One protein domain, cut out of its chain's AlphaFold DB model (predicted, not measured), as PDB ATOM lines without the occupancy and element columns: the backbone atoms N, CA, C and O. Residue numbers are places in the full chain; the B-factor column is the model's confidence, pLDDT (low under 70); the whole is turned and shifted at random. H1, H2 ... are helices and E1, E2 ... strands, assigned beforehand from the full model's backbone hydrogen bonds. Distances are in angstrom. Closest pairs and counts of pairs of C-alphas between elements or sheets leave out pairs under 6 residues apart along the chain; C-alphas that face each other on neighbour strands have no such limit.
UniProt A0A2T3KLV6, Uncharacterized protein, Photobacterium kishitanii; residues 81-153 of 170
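AT A GLANCE: This is residues 81 to 153 of the 170 residues of an uncharacterized protein of Photobacterium kishitanii (UniProt A0A2T3KLV6). A long helical hairpin, H1 and H2, has the short H4 packed crosswise on residues 91 to 95 of H1. The hairpin's turn, residues 99 to 104, sticks out at one end; toward the other end lie the short H3 and the strand E1, and residues 81 to 82 pair with residues 150 to 151 of E1. The printed part has 73 residues, with five named helices followed by one named strand; its class is mostly helix. It is compact, with a radius of gyration of the C-alphas of 12.2 A, and its outline is elongated, spanning 37 by 23 by 18 A.

HOW THE PARTS SIT: H1, residues 84 to 98, and H2, residues 105 to 119, form a helical hairpin. They touch, the closest C-alphas being those of Tyr 84 and Val 116, 5.7 A apart, and run opposite ways at a shallow tilt of 25 degrees. H4, residues 133 to 139, touches H1 at residues 91 to 95 alone, about perpendicular at 87 degrees; the closest C-alphas, of Arg 94 and His 138, are 6.5 A apart. H3, residues 124 to 127, and H5, residues 143 to 146, are close but not clearly touching, with the C-alphas of Leu 127 and Tyr 144 closest at 6.4 A. E1, residues 150 to 152, pairs with no named strand; residues 81 to 82 pair antiparallel with its residues 150 to 151. In H1, H2 and H4 every O i to N i+4 pair is within hydrogen-bond range; H3 and H5 are too short for such a pair.

IN THESE COORDINATES: H1 begins at C-alpha 84 (26.486, 49.223, -83.743); H1 and H2 are each 20.9 A long. H4 measures 9.8 A. E1 ends at C-alpha 152 (18.745, 58.372, -80.627).

THE WHOLE: The C-alphas of Asp 101 and Ser 153 are farthest apart, 38.0 A. The printed part has no cut and no long link. Residues 100 to 101 and 146 have pLDDT under 70.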
ATOM      1  N   VAL A  81      23.306  57.252 -78.614       90.62
ATOM      2  CA  VAL A  81      24.132  56.087 -78.299       90.62
ATOM      3  C   VAL A  81      24.737  55.576 -79.597       90.62
ATOM      4  O   VAL A  81      24.220  55.878 -80.679       90.62
ATOM      5  N   ASN A  82      25.819  54.813 -79.489       91.00
ATOM      6  CA  ASN A  82      26.453  54.200 -80.649       91.00
ATOM      7  C   ASN A  82      25.449  53.285 -81.366       91.00
ATOM      8  O   ASN A  82      24.669  52.561 -80.740       91.00
ATOM      9  N   ASP A  83      25.440  53.359 -82.689       92.19
ATOM     10  CA  ASP A  83      24.606  52.540 -83.553       92.19
ATOM     11  C   ASP A  83      25.448  51.412 -84.149       92.19
ATOM     12  O   ASP A  83      25.949  51.508 -85.269       92.19
ATOM     13  N   TYR A  84      25.641  50.354 -83.358       90.94
ATOM     14  CA  TYR A  84      26.486  49.223 -83.743       90.94
ATOM     15  C   TYR A  84      25.934  48.442 -84.947       90.94
ATOM     16  O   TYR A  84      26.706  47.927 -85.747       90.94
ATOM     17  N   GLU A  85      24.616  48.444 -85.161       91.25
ATOM     18  CA  GLU A  85      24.009  47.886 -86.379       91.25
ATOM     19  C   GLU A  85      24.484  48.660 -87.621       91.25
ATOM     20  O   GLU A  85      24.956  48.075 -88.595       91.25
ATOM     21  N   ALA A  86      24.425  49.996 -87.571       93.25
ATOM     22  CA  ALA A  86      24.928  50.842 -88.651       93.25
ATOM     23  C   ALA A  86      26.456  50.740 -88.810       93.25
ATOM     24  O   ALA A  86      26.964  50.845 -89.929       93.25
ATOM     25  N   LEU A  87      27.191  50.509 -87.717       91.88
ATOM     26  CA  LEU A  87      28.630  50.244 -87.754       91.88
ATOM     27  C   LEU A  87      28.938  48.960 -88.536       91.88
ATOM     28  O   LEU A  87      29.804  48.980 -89.409       91.88
ATOM     29  N   GLY A  88      28.200  47.877 -88.280       92.81
ATOM     30  CA  GLY A  88      28.347  46.617 -89.013       92.81
ATOM     31  C   GLY A  88      28.137  46.791 -90.515       92.81
ATOM     32  O   GLY A  88      28.960  46.345 -91.315       92.81
ATOM     33  N   VAL A  89      27.091  47.525 -90.908       94.00
ATOM     34  CA  VAL A  89      26.839  47.863 -92.320       94.00
ATOM     35  C   VAL A  89      28.013  48.642 -92.916       94.00
ATOM     36  O   VAL A  89      28.511  48.283 -93.982       94.00
ATOM     37  N   LEU A  90      28.503  49.668 -92.215       92.44
ATOM     38  CA  LEU A  90      29.632  50.480 -92.672       92.44
ATOM     39  C   LEU A  90      30.897  49.638 -92.891       92.44
ATOM     40  O   LEU A  90      31.601  49.822 -93.886       92.44
ATOM     41  N   ILE A  91      31.200  48.723 -91.969       91.25
ATOM     42  CA  ILE A  91      32.360  47.835 -92.057       91.25
ATOM     43  C   ILE A  91      32.208  46.880 -93.246       91.25
ATOM     44  O   ILE A  91      33.112  46.806 -94.080       91.25
ATOM     45  N   LYS A  92      31.049  46.227 -93.394       92.50
ATOM     46  CA  LYS A  92      30.751  45.326 -94.522       92.50
ATOM     47  C   LYS A  92      30.841  46.032 -95.873       92.50
ATOM     48  O   LYS A  92      31.397  45.481 -96.824       92.50
ATOM     49  N   GLU A  93      30.391  47.283 -95.964       91.62
ATOM     50  CA  GLU A  93      30.574  48.103 -97.165       91.62
ATOM     51  C   GLU A  93      32.055  48.371 -97.474       91.62
ATOM     52  O   GLU A  93      32.455  48.371 -98.642       91.62
ATOM     53  N   ARG A  94      32.888  48.612 -96.452       90.38
ATOM     54  CA  ARG A  94      34.335  48.818 -96.636       90.38
ATOM     55  C   ARG A  94      35.055  47.527 -97.019       90.38
ATOM     56  O   ARG A  94      35.929  47.585 -97.881       90.38
ATOM     57  N   ILE A  95      34.676  46.389 -96.436       90.38
ATOM     58  CA  ILE A  95      35.159  45.055 -96.829       90.38
ATOM     59  C   ILE A  95      34.834  44.812 -98.306       90.38
ATOM     60  O   ILE A  95      35.742  44.571 -99.098       90.38
ATOM     61  N   SER A  96      33.570  45.007 -98.699       88.56
ATOM     62  CA  SER A  96      33.100  44.801-100.079       88.56
ATOM     63  C   SER A  96      33.872  45.635-101.102       88.56
ATOM     64  O   SER A  96      34.165  45.173-102.197       88.56
ATOM     65  N   LYS A  97      34.217  46.883-100.757       87.56
ATOM     66  CA  LYS A  97      34.990  47.773-101.639       87.56
ATOM     67  C   LYS A  97      36.460  47.376-101.752       87.56
ATOM     68  O   LYS A  97      37.089  47.708-102.753       87.56
ATOM     69  N   LYS A  98      37.019  46.738-100.722       85.38
ATOM     70  CA  LYS A  98      38.446  46.402-100.641       85.38
ATOM     71  C   LYS A  98      38.763  45.036-101.250       85.38
ATOM     72  O   LYS A  98      39.828  44.895-101.840       85.38
ATOM     73  N   TYR A  99      37.849  44.074-101.142       82.06
ATOM     74  CA  TYR A  99      38.112  42.661-101.438       82.06
ATOM     75  C   TYR A  99      37.148  42.077-102.478       82.06
ATOM     76  O   TYR A  99      36.644  40.983-102.294       82.06
ATOM     77  N   ILE A 100      36.881  42.806-103.567       67.25
ATOM     78  CA  ILE A 100      35.833  42.498-104.569       67.25
ATOM     79  C   ILE A 100      35.876  41.048-105.112       67.25
ATOM     80  O   ILE A 100      34.823  40.530-105.471       67.25
ATOM     81  N   ASP A 101      37.042  40.387-105.114       67.88
ATOM     82  CA  ASP A 101      37.263  39.056-105.705       67.88
ATOM     83  C   ASP A 101      37.873  38.022-104.721       67.88
ATOM     84  O   ASP A 101      38.546  37.086-105.154       67.88
ATOM     85  N   GLU A 102      37.706  38.183-103.401       73.94
ATOM     86  CA  GLU A 102      38.219  37.210-102.416       73.94
ATOM     87  C   GLU A 102      37.163  36.189-101.966       73.94
ATOM     88  O   GLU A 102      36.072  36.556-101.531       73.94
ATOM     89  N   ASP A 103      37.539  34.905-101.952       73.19
ATOM     90  CA  ASP A 103      36.691  33.794-101.481       73.19
ATOM     91  C   ASP A 103      36.306  33.902 -99.985       73.19
ATOM     92  O   ASP A 103      35.379  33.238 -99.535       73.19
ATOM     93  N   ASN A 104      36.978  34.765 -99.210       82.19
ATOM     94  CA  ASN A 104      36.805  34.890 -97.754       82.19
ATOM     95  C   ASN A 104      35.899  36.062 -97.319       82.19
ATOM     96  O   ASN A 104      35.884  36.423 -96.140       82.19
ATOM     97  N   ILE A 105      35.168  36.708 -98.237       87.38
ATOM     98  CA  ILE A 105      34.280  37.835 -97.883       87.38
ATOM     99  C   ILE A 105      33.196  37.413 -96.885       87.38
ATOM    100  O   ILE A 105      32.894  38.172 -95.962       87.38
ATOM    101  N   GLU A 106      32.621  36.219 -97.055       88.50
ATOM    102  CA  GLU A 106      31.563  35.712 -96.172       88.50
ATOM    103  C   GLU A 106      32.074  35.544 -94.732       88.50
ATOM    104  O   GLU A 106      31.458  36.078 -93.809       88.50
ATOM    105  N   ASP A 107      33.261  34.957 -94.547       90.50
ATOM    106  CA  ASP A 107      33.916  34.831 -93.236       90.50
ATOM    107  C   ASP A 107      34.159  36.198 -92.571       90.50
ATOM    108  O   ASP A 107      34.040  36.354 -91.355       90.50
ATOM    109  N   LEU A 108      34.532  37.219 -93.352       89.31
ATOM    110  CA  LEU A 108      34.735  38.575 -92.832       89.31
ATOM    111  C   LEU A 108      33.416  39.242 -92.426       89.31
ATOM    112  O   LEU A 108      33.395  40.051 -91.494       89.31
ATOM    113  N   PHE A 109      32.316  38.924 -93.107       93.12
ATOM    114  CA  PHE A 109      30.992  39.422 -92.749       93.12
ATOM    115  C   PHE A 109      30.483  38.780 -91.463       93.12
ATOM    116  O   PHE A 109      29.963  39.512 -90.623       93.12
ATOM    117  N   GLU A 110      30.681  37.473 -91.293       94.06
ATOM    118  CA  GLU A 110      30.335  36.757 -90.061       94.06
ATOM    119  C   GLU A 110      31.113  37.323 -88.866       94.06
ATOM    120  O   GLU A 110      30.510  37.769 -87.892       94.06
ATOM    121  N   LYS A 111      32.437  37.481 -88.999       92.19
ATOM    122  CA  LYS A 111      33.273  38.139 -87.973       92.19
ATOM    123  C   LYS A 111      32.832  39.567 -87.660       92.19
ATOM    124  O   LYS A 111      33.013  40.039 -86.541       92.19
ATOM    125  N   THR A 112      32.287  40.281 -88.646       92.69
ATOM    126  CA  THR A 112      31.748  41.628 -88.421       92.69
ATOM    127  C   THR A 112      30.469  41.583 -87.585       92.69
ATOM    128  O   THR A 112      30.281  42.457 -86.743       92.69
ATOM    129  N   ASP A 113      29.600  40.593 -87.795       93.38
ATOM    130  CA  ASP A 113      28.377  40.440 -87.003       93.38
ATOM    131  C   ASP A 113      28.695  40.049 -85.556       93.38
ATOM    132  O   ASP A 113      28.203  40.702 -84.638       93.38
ATOM    133  N   GLU A 114      29.594  39.080 -85.348       93.12
ATOM    134  CA  GLU A 114      30.068  38.686 -84.010       93.12
ATOM    135  C   GLU A 114      30.659  39.877 -83.242       93.12
ATOM    136  O   GLU A 114      30.336  40.117 -82.079       93.12
ATOM    137  N   LEU A 115      31.481  40.679 -83.921       90.62
ATOM    138  CA  LEU A 115      32.065  41.891 -83.360       90.62
ATOM    139  C   LEU A 115      30.997  42.921 -82.961       90.62
ATOM    140  O   LEU A 115      31.101  43.564 -81.918       90.62
ATOM    141  N   VAL A 116      29.973  43.122 -83.792       91.12
ATOM    142  CA  VAL A 116      28.882  44.064 -83.502       91.12
ATOM    143  C   VAL A 116      28.061  43.615 -82.296       91.12
ATOM    144  O   VAL A 116      27.577  44.467 -81.550       91.12
ATOM    145  N   GLU A 117      27.900  42.311 -82.089       91.06
ATOM    146  CA  GLU A 117      27.288  41.766 -80.877       91.06
ATOM    147  C   GLU A 117      28.168  42.011 -79.649       91.06
ATOM    148  O   GLU A 117      27.676  42.547 -78.659       91.06
ATOM    149  N   GLU A 118      29.473  41.734 -79.736       90.69
ATOM    150  CA  GLU A 118      30.425  41.978 -78.644       90.69
ATOM    151  C   GLU A 118      30.438  43.455 -78.208       90.69
ATOM    152  O   GLU A 118      30.347  43.768 -77.021       90.69
ATOM    153  N   LEU A 119      30.490  44.388 -79.164       88.88
ATOM    154  CA  LEU A 119      30.576  45.826 -78.887       88.88
ATOM    155  C   LEU A 119      29.341  46.398 -78.169       88.88
ATOM    156  O   LEU A 119      29.430  47.477 -77.576       88.88
ATOM    157  N   GLN A 120      28.196  45.708 -78.192       85.38
ATOM    158  CA  GLN A 120      26.985  46.171 -77.502       85.38
ATOM    159  C   GLN A 120      27.142  46.213 -75.981       85.38
ATOM    160  O   GLN A 120      26.494  47.041 -75.336       85.38
ATOM    161  N   ASP A 121      28.031  45.392 -75.426       84.88
ATOM    162  CA  ASP A 121      28.302  45.347 -73.988       84.88
ATOM    163  C   ASP A 121      29.327  46.402 -73.541       84.88
ATOM    164  O   ASP A 121      29.534  46.625 -72.343       84.88
ATOM    165  N   PHE A 122      29.958  47.100 -74.489       82.94
ATOM    166  CA  PHE A 122      30.997  48.074 -74.194       82.94
ATOM    167  C   PHE A 122      30.408  49.448 -73.879       82.94
ATOM    168  O   PHE A 122      29.564  50.006 -74.585       82.94
ATOM    169  N   THR A 123      30.952  50.055 -72.829       79.81
ATOM    170  CA  THR A 123      30.788  51.481 -72.547       79.81
ATOM    171  C   THR A 123      31.778  52.307 -73.373       79.81
ATOM    172  O   THR A 123      32.833  51.816 -73.779       79.81
ATOM    173  N   ASN A 124      31.499  53.602 -73.556       76.19
ATOM    174  CA  ASN A 124      32.435  54.508 -74.236       76.19
ATOM    175  C   ASN A 124      33.824  54.553 -73.573       76.19
ATOM    176  O   ASN A 124      34.815  54.758 -74.263       76.19
ATOM    177  N   GLU A 125      33.906  54.347 -72.257       79.56
ATOM    178  CA  GLU A 125      35.177  54.316 -71.525       79.56
ATOM    179  C   GLU A 125      35.983  53.050 -71.842       79.56
ATOM    180  O   GLU A 125      37.202  53.106 -71.975       79.56
ATOM    181  N   THR A 126      35.302  51.915 -72.017       83.19
ATOM    182  CA  THR A 126      35.941  50.633 -72.341       83.19
ATOM    183  C   THR A 126      36.357  50.524 -73.809       83.19
ATOM    184  O   THR A 126      37.323  49.829 -74.101       83.19
ATOM    185  N   LEU A 127      35.689  51.240 -74.726       84.38
ATOM    186  CA  LEU A 127      36.014  51.212 -76.162       84.38
ATOM    187  C   LEU A 127      37.425  51.732 -76.474       84.38
ATOM    188  O   LEU A 127      38.051  51.252 -77.409       84.38
ATOM    189  N   ILE A 128      37.944  52.677 -75.682       82.00
ATOM    190  CA  ILE A 128      39.274  53.281 -75.897       82.00
ATOM    191  C   ILE A 128      40.402  52.248 -75.751       82.00
ATOM    192  O   ILE A 128      41.478  52.418 -76.317       82.00
ATOM    193  N   TYR A 129      40.162  51.178 -74.993       83.06
ATOM    194  CA  TYR A 129      41.134  50.113 -74.745       83.06
ATOM    195  C   TYR A 129      40.891  48.871 -75.611       83.06
ATOM    196  O   TYR A 129      41.578  47.866 -75.433       83.06
ATOM    197  N   TYR A 130      39.897  48.909 -76.501       84.12
ATOM    198  CA  TYR A 130      39.529  47.766 -77.323       84.12
ATOM    199  C   TYR A 130      40.333  47.764 -78.626       84.12
ATOM    200  O   TYR A 130      40.068  48.536 -79.550       84.12
ATOM    201  N   GLU A 131      41.324  46.879 -78.692       82.94
ATOM    202  CA  GLU A 131      42.116  46.637 -79.894       82.94
ATOM    203  C   GLU A 131      41.474  45.528 -80.729       82.94
ATOM    204  O   GLU A 131      41.298  44.402 -80.264       82.94
ATOM    205  N   ASN A 132      41.133  45.844 -81.978       87.31
ATOM    206  CA  ASN A 132      40.581  44.871 -82.909       87.31
ATOM    207  C   ASN A 132      41.090  45.144 -84.324       87.31
ATOM    208  O   ASN A 132      40.870  46.220 -84.884       87.31
ATOM    209  N   ASP A 133      41.745  44.144 -84.913       87.50
ATOM    210  CA  ASP A 133      42.360  44.258 -86.235       87.50
ATOM    211  C   ASP A 133      41.342  44.590 -87.326       87.50
ATOM    212  O   ASP A 133      41.654  45.327 -88.257       87.50
ATOM    213  N   LEU A 134      40.115  44.076 -87.234       85.31
ATOM    214  CA  LEU A 134      39.078  44.326 -88.232       85.31
ATOM    215  C   LEU A 134      38.633  45.794 -88.183       85.31
ATOM    216  O   LEU A 134      38.541  46.448 -89.224       85.31
ATOM    217  N   LEU A 135      38.460  46.353 -86.985       86.69
ATOM    218  CA  LEU A 135      38.164  47.776 -86.811       86.69
ATOM    219  C   LEU A 135      39.329  48.654 -87.261       86.69
ATOM    220  O   LEU A 135      39.121  49.557 -88.069       86.69
ATOM    221  N   ASN A 136      40.555  48.361 -86.832       87.19
ATOM    222  CA  ASN A 136      41.724  49.169 -87.180       87.19
ATOM    223  C   ASN A 136      41.997  49.143 -88.694       87.19
ATOM    224  O   ASN A 136      42.175  50.188 -89.319       87.19
ATOM    225  N   ASN A 137      41.907  47.970 -89.329       87.25
ATOM    226  CA  ASN A 137      42.147  47.820 -90.767       87.25
ATOM    227  C   ASN A 137      41.099  48.513 -91.647       87.25
ATOM    228  O   ASN A 137      41.406  48.881 -92.788       87.25
ATOM    229  N   HIS A 138      39.860  48.650 -91.164       85.81
ATOM    230  CA  HIS A 138      38.760  49.194 -91.956       85.81
ATOM    231  C   HIS A 138      38.358  50.610 -91.563       85.81
ATOM    232  O   HIS A 138      37.888  51.345 -92.430       85.81
ATOM    233  N   LEU A 139      38.545  51.019 -90.311       85.81
ATOM    234  CA  LEU A 139      38.131  52.312 -89.759       85.81
ATOM    235  C   LEU A 139      39.305  53.179 -89.271       85.81
ATOM    236  O   LEU A 139      39.095  54.376 -89.065       85.81
ATOM    237  N   GLY A 140      40.514  52.616 -89.174       86.38
ATOM    238  CA  GLY A 140      41.720  53.269 -88.656       86.38
ATOM    239  C   GLY A 140      41.876  53.124 -87.139       86.38
ATOM    240  O   GLY A 140      40.919  52.793 -86.446       86.38
ATOM    241  N   ASP A 141      43.073  53.413 -86.627       83.88
ATOM    242  CA  ASP A 141      43.466  53.143 -85.229       83.88
ATOM    243  C   ASP A 141      42.675  53.947 -84.174       83.88
ATOM    244  O   ASP A 141      42.578  53.541 -83.023       83.88
ATOM    245  N   GLU A 142      42.059  55.071 -84.558       82.81
ATOM    246  CA  GLU A 142      41.237  55.923 -83.679       82.81
ATOM    247  C   GLU A 142      39.731  55.839 -84.009       82.81
ATOM    248  O   GLU A 142      38.976  56.804 -83.837       82.81
ATOM    249  N   TRP A 143      39.265  54.693 -84.522       84.00
ATOM    250  CA  TRP A 143      37.872  54.497 -84.953       84.00
ATOM    251  C   TRP A 143      36.841  54.852 -83.869       84.00
ATOM    252  O   TRP A 143      35.783  55.409 -84.179       84.00
ATOM    253  N   TYR A 144      37.181  54.602 -82.603       78.38
ATOM    254  CA  TYR A 144      36.346  54.865 -81.433       78.38
ATOM    255  C   TYR A 144      36.168  56.365 -81.118       78.38
ATOM    256  O   TYR A 144      35.245  56.716 -80.384       78.38
ATOM    257  N   LEU A 145      36.998  57.267 -81.669       75.25
ATOM    258  CA  LEU A 145      36.928  58.714 -81.395       75.25
ATOM    259  C   LEU A 145      36.081  59.506 -82.392       75.25
ATOM    260  O   LEU A 145      35.574  60.573 -82.045       75.25
ATOM    261  N   THR A 146      35.959  59.048 -83.638       67.62
ATOM    262  CA  THR A 146      35.427  59.903 -84.720       67.62
ATOM    263  C   THR A 146      34.504  59.203 -85.712       67.62
ATOM    264  O   THR A 146      33.838  59.891 -86.483       67.62
ATOM    265  N   ASN A 147      34.400  57.869 -85.681       70.19
ATOM    266  CA  ASN A 147      33.766  57.110 -86.765       70.19
ATOM    267  C   ASN A 147      32.559  56.267 -86.349       70.19
ATOM    268  O   ASN A 147      32.036  55.533 -87.186       70.19
ATOM    269  N   LEU A 148      32.093  56.364 -85.102       86.38
ATOM    270  CA  LEU A 148      30.934  55.592 -84.664       86.38
ATOM    271  C   LEU A 148      29.627  56.244 -85.126       86.38
ATOM    272  O   LEU A 148      29.337  57.378 -84.733       86.38
ATOM    273  N   PRO A 149      28.807  55.540 -85.932       90.25
ATOM    274  CA  PRO A 149      27.446  55.967 -86.198       90.25
ATOM    275  C   PRO A 149      26.684  56.124 -84.881       90.25
ATOM    276  O   PRO A 149      26.901  55.372 -83.931       90.25
ATOM    277  N   GLN A 150      25.782  57.101 -84.816       91.12
ATOM    278  CA  GLN A 150      24.990  57.371 -83.619       91.12
ATOM    279  C   GLN A 150      23.501  57.350 -83.936       91.12
ATOM    280  O   GLN A 150      23.056  57.872 -84.960       91.12
ATOM    281  N   LYS A 151      22.714  56.810 -83.002       93.12
ATOM    282  CA  LYS A 151      21.250  56.855 -83.039       93.12
ATOM    283  C   LYS A 151      20.682  57.411 -81.748       93.12
ATOM    284  O   LYS A 151      21.290  57.333 -80.685       93.12
ATOM    285  N   ASN A 152      19.468  57.953 -81.825       94.44
ATOM    286  CA  ASN A 152      18.745  58.372 -80.627       94.44
ATOM    287  C   ASN A 152      18.493  57.164 -79.710       94.44
ATOM    288  O   ASN A 152      17.924  56.157 -80.150       94.44
ATOM    289  N   SER A 153      18.823  57.305 -78.427       93.94
ATOM    290  CA  SER A 153      18.552  56.282 -77.419       93.94
ATOM    291  C   SER A 153      17.051  55.992 -77.335       93.94
ATOM    292  O   SER A 153      16.197  56.851 -77.602       93.94
TER     293      SER A 153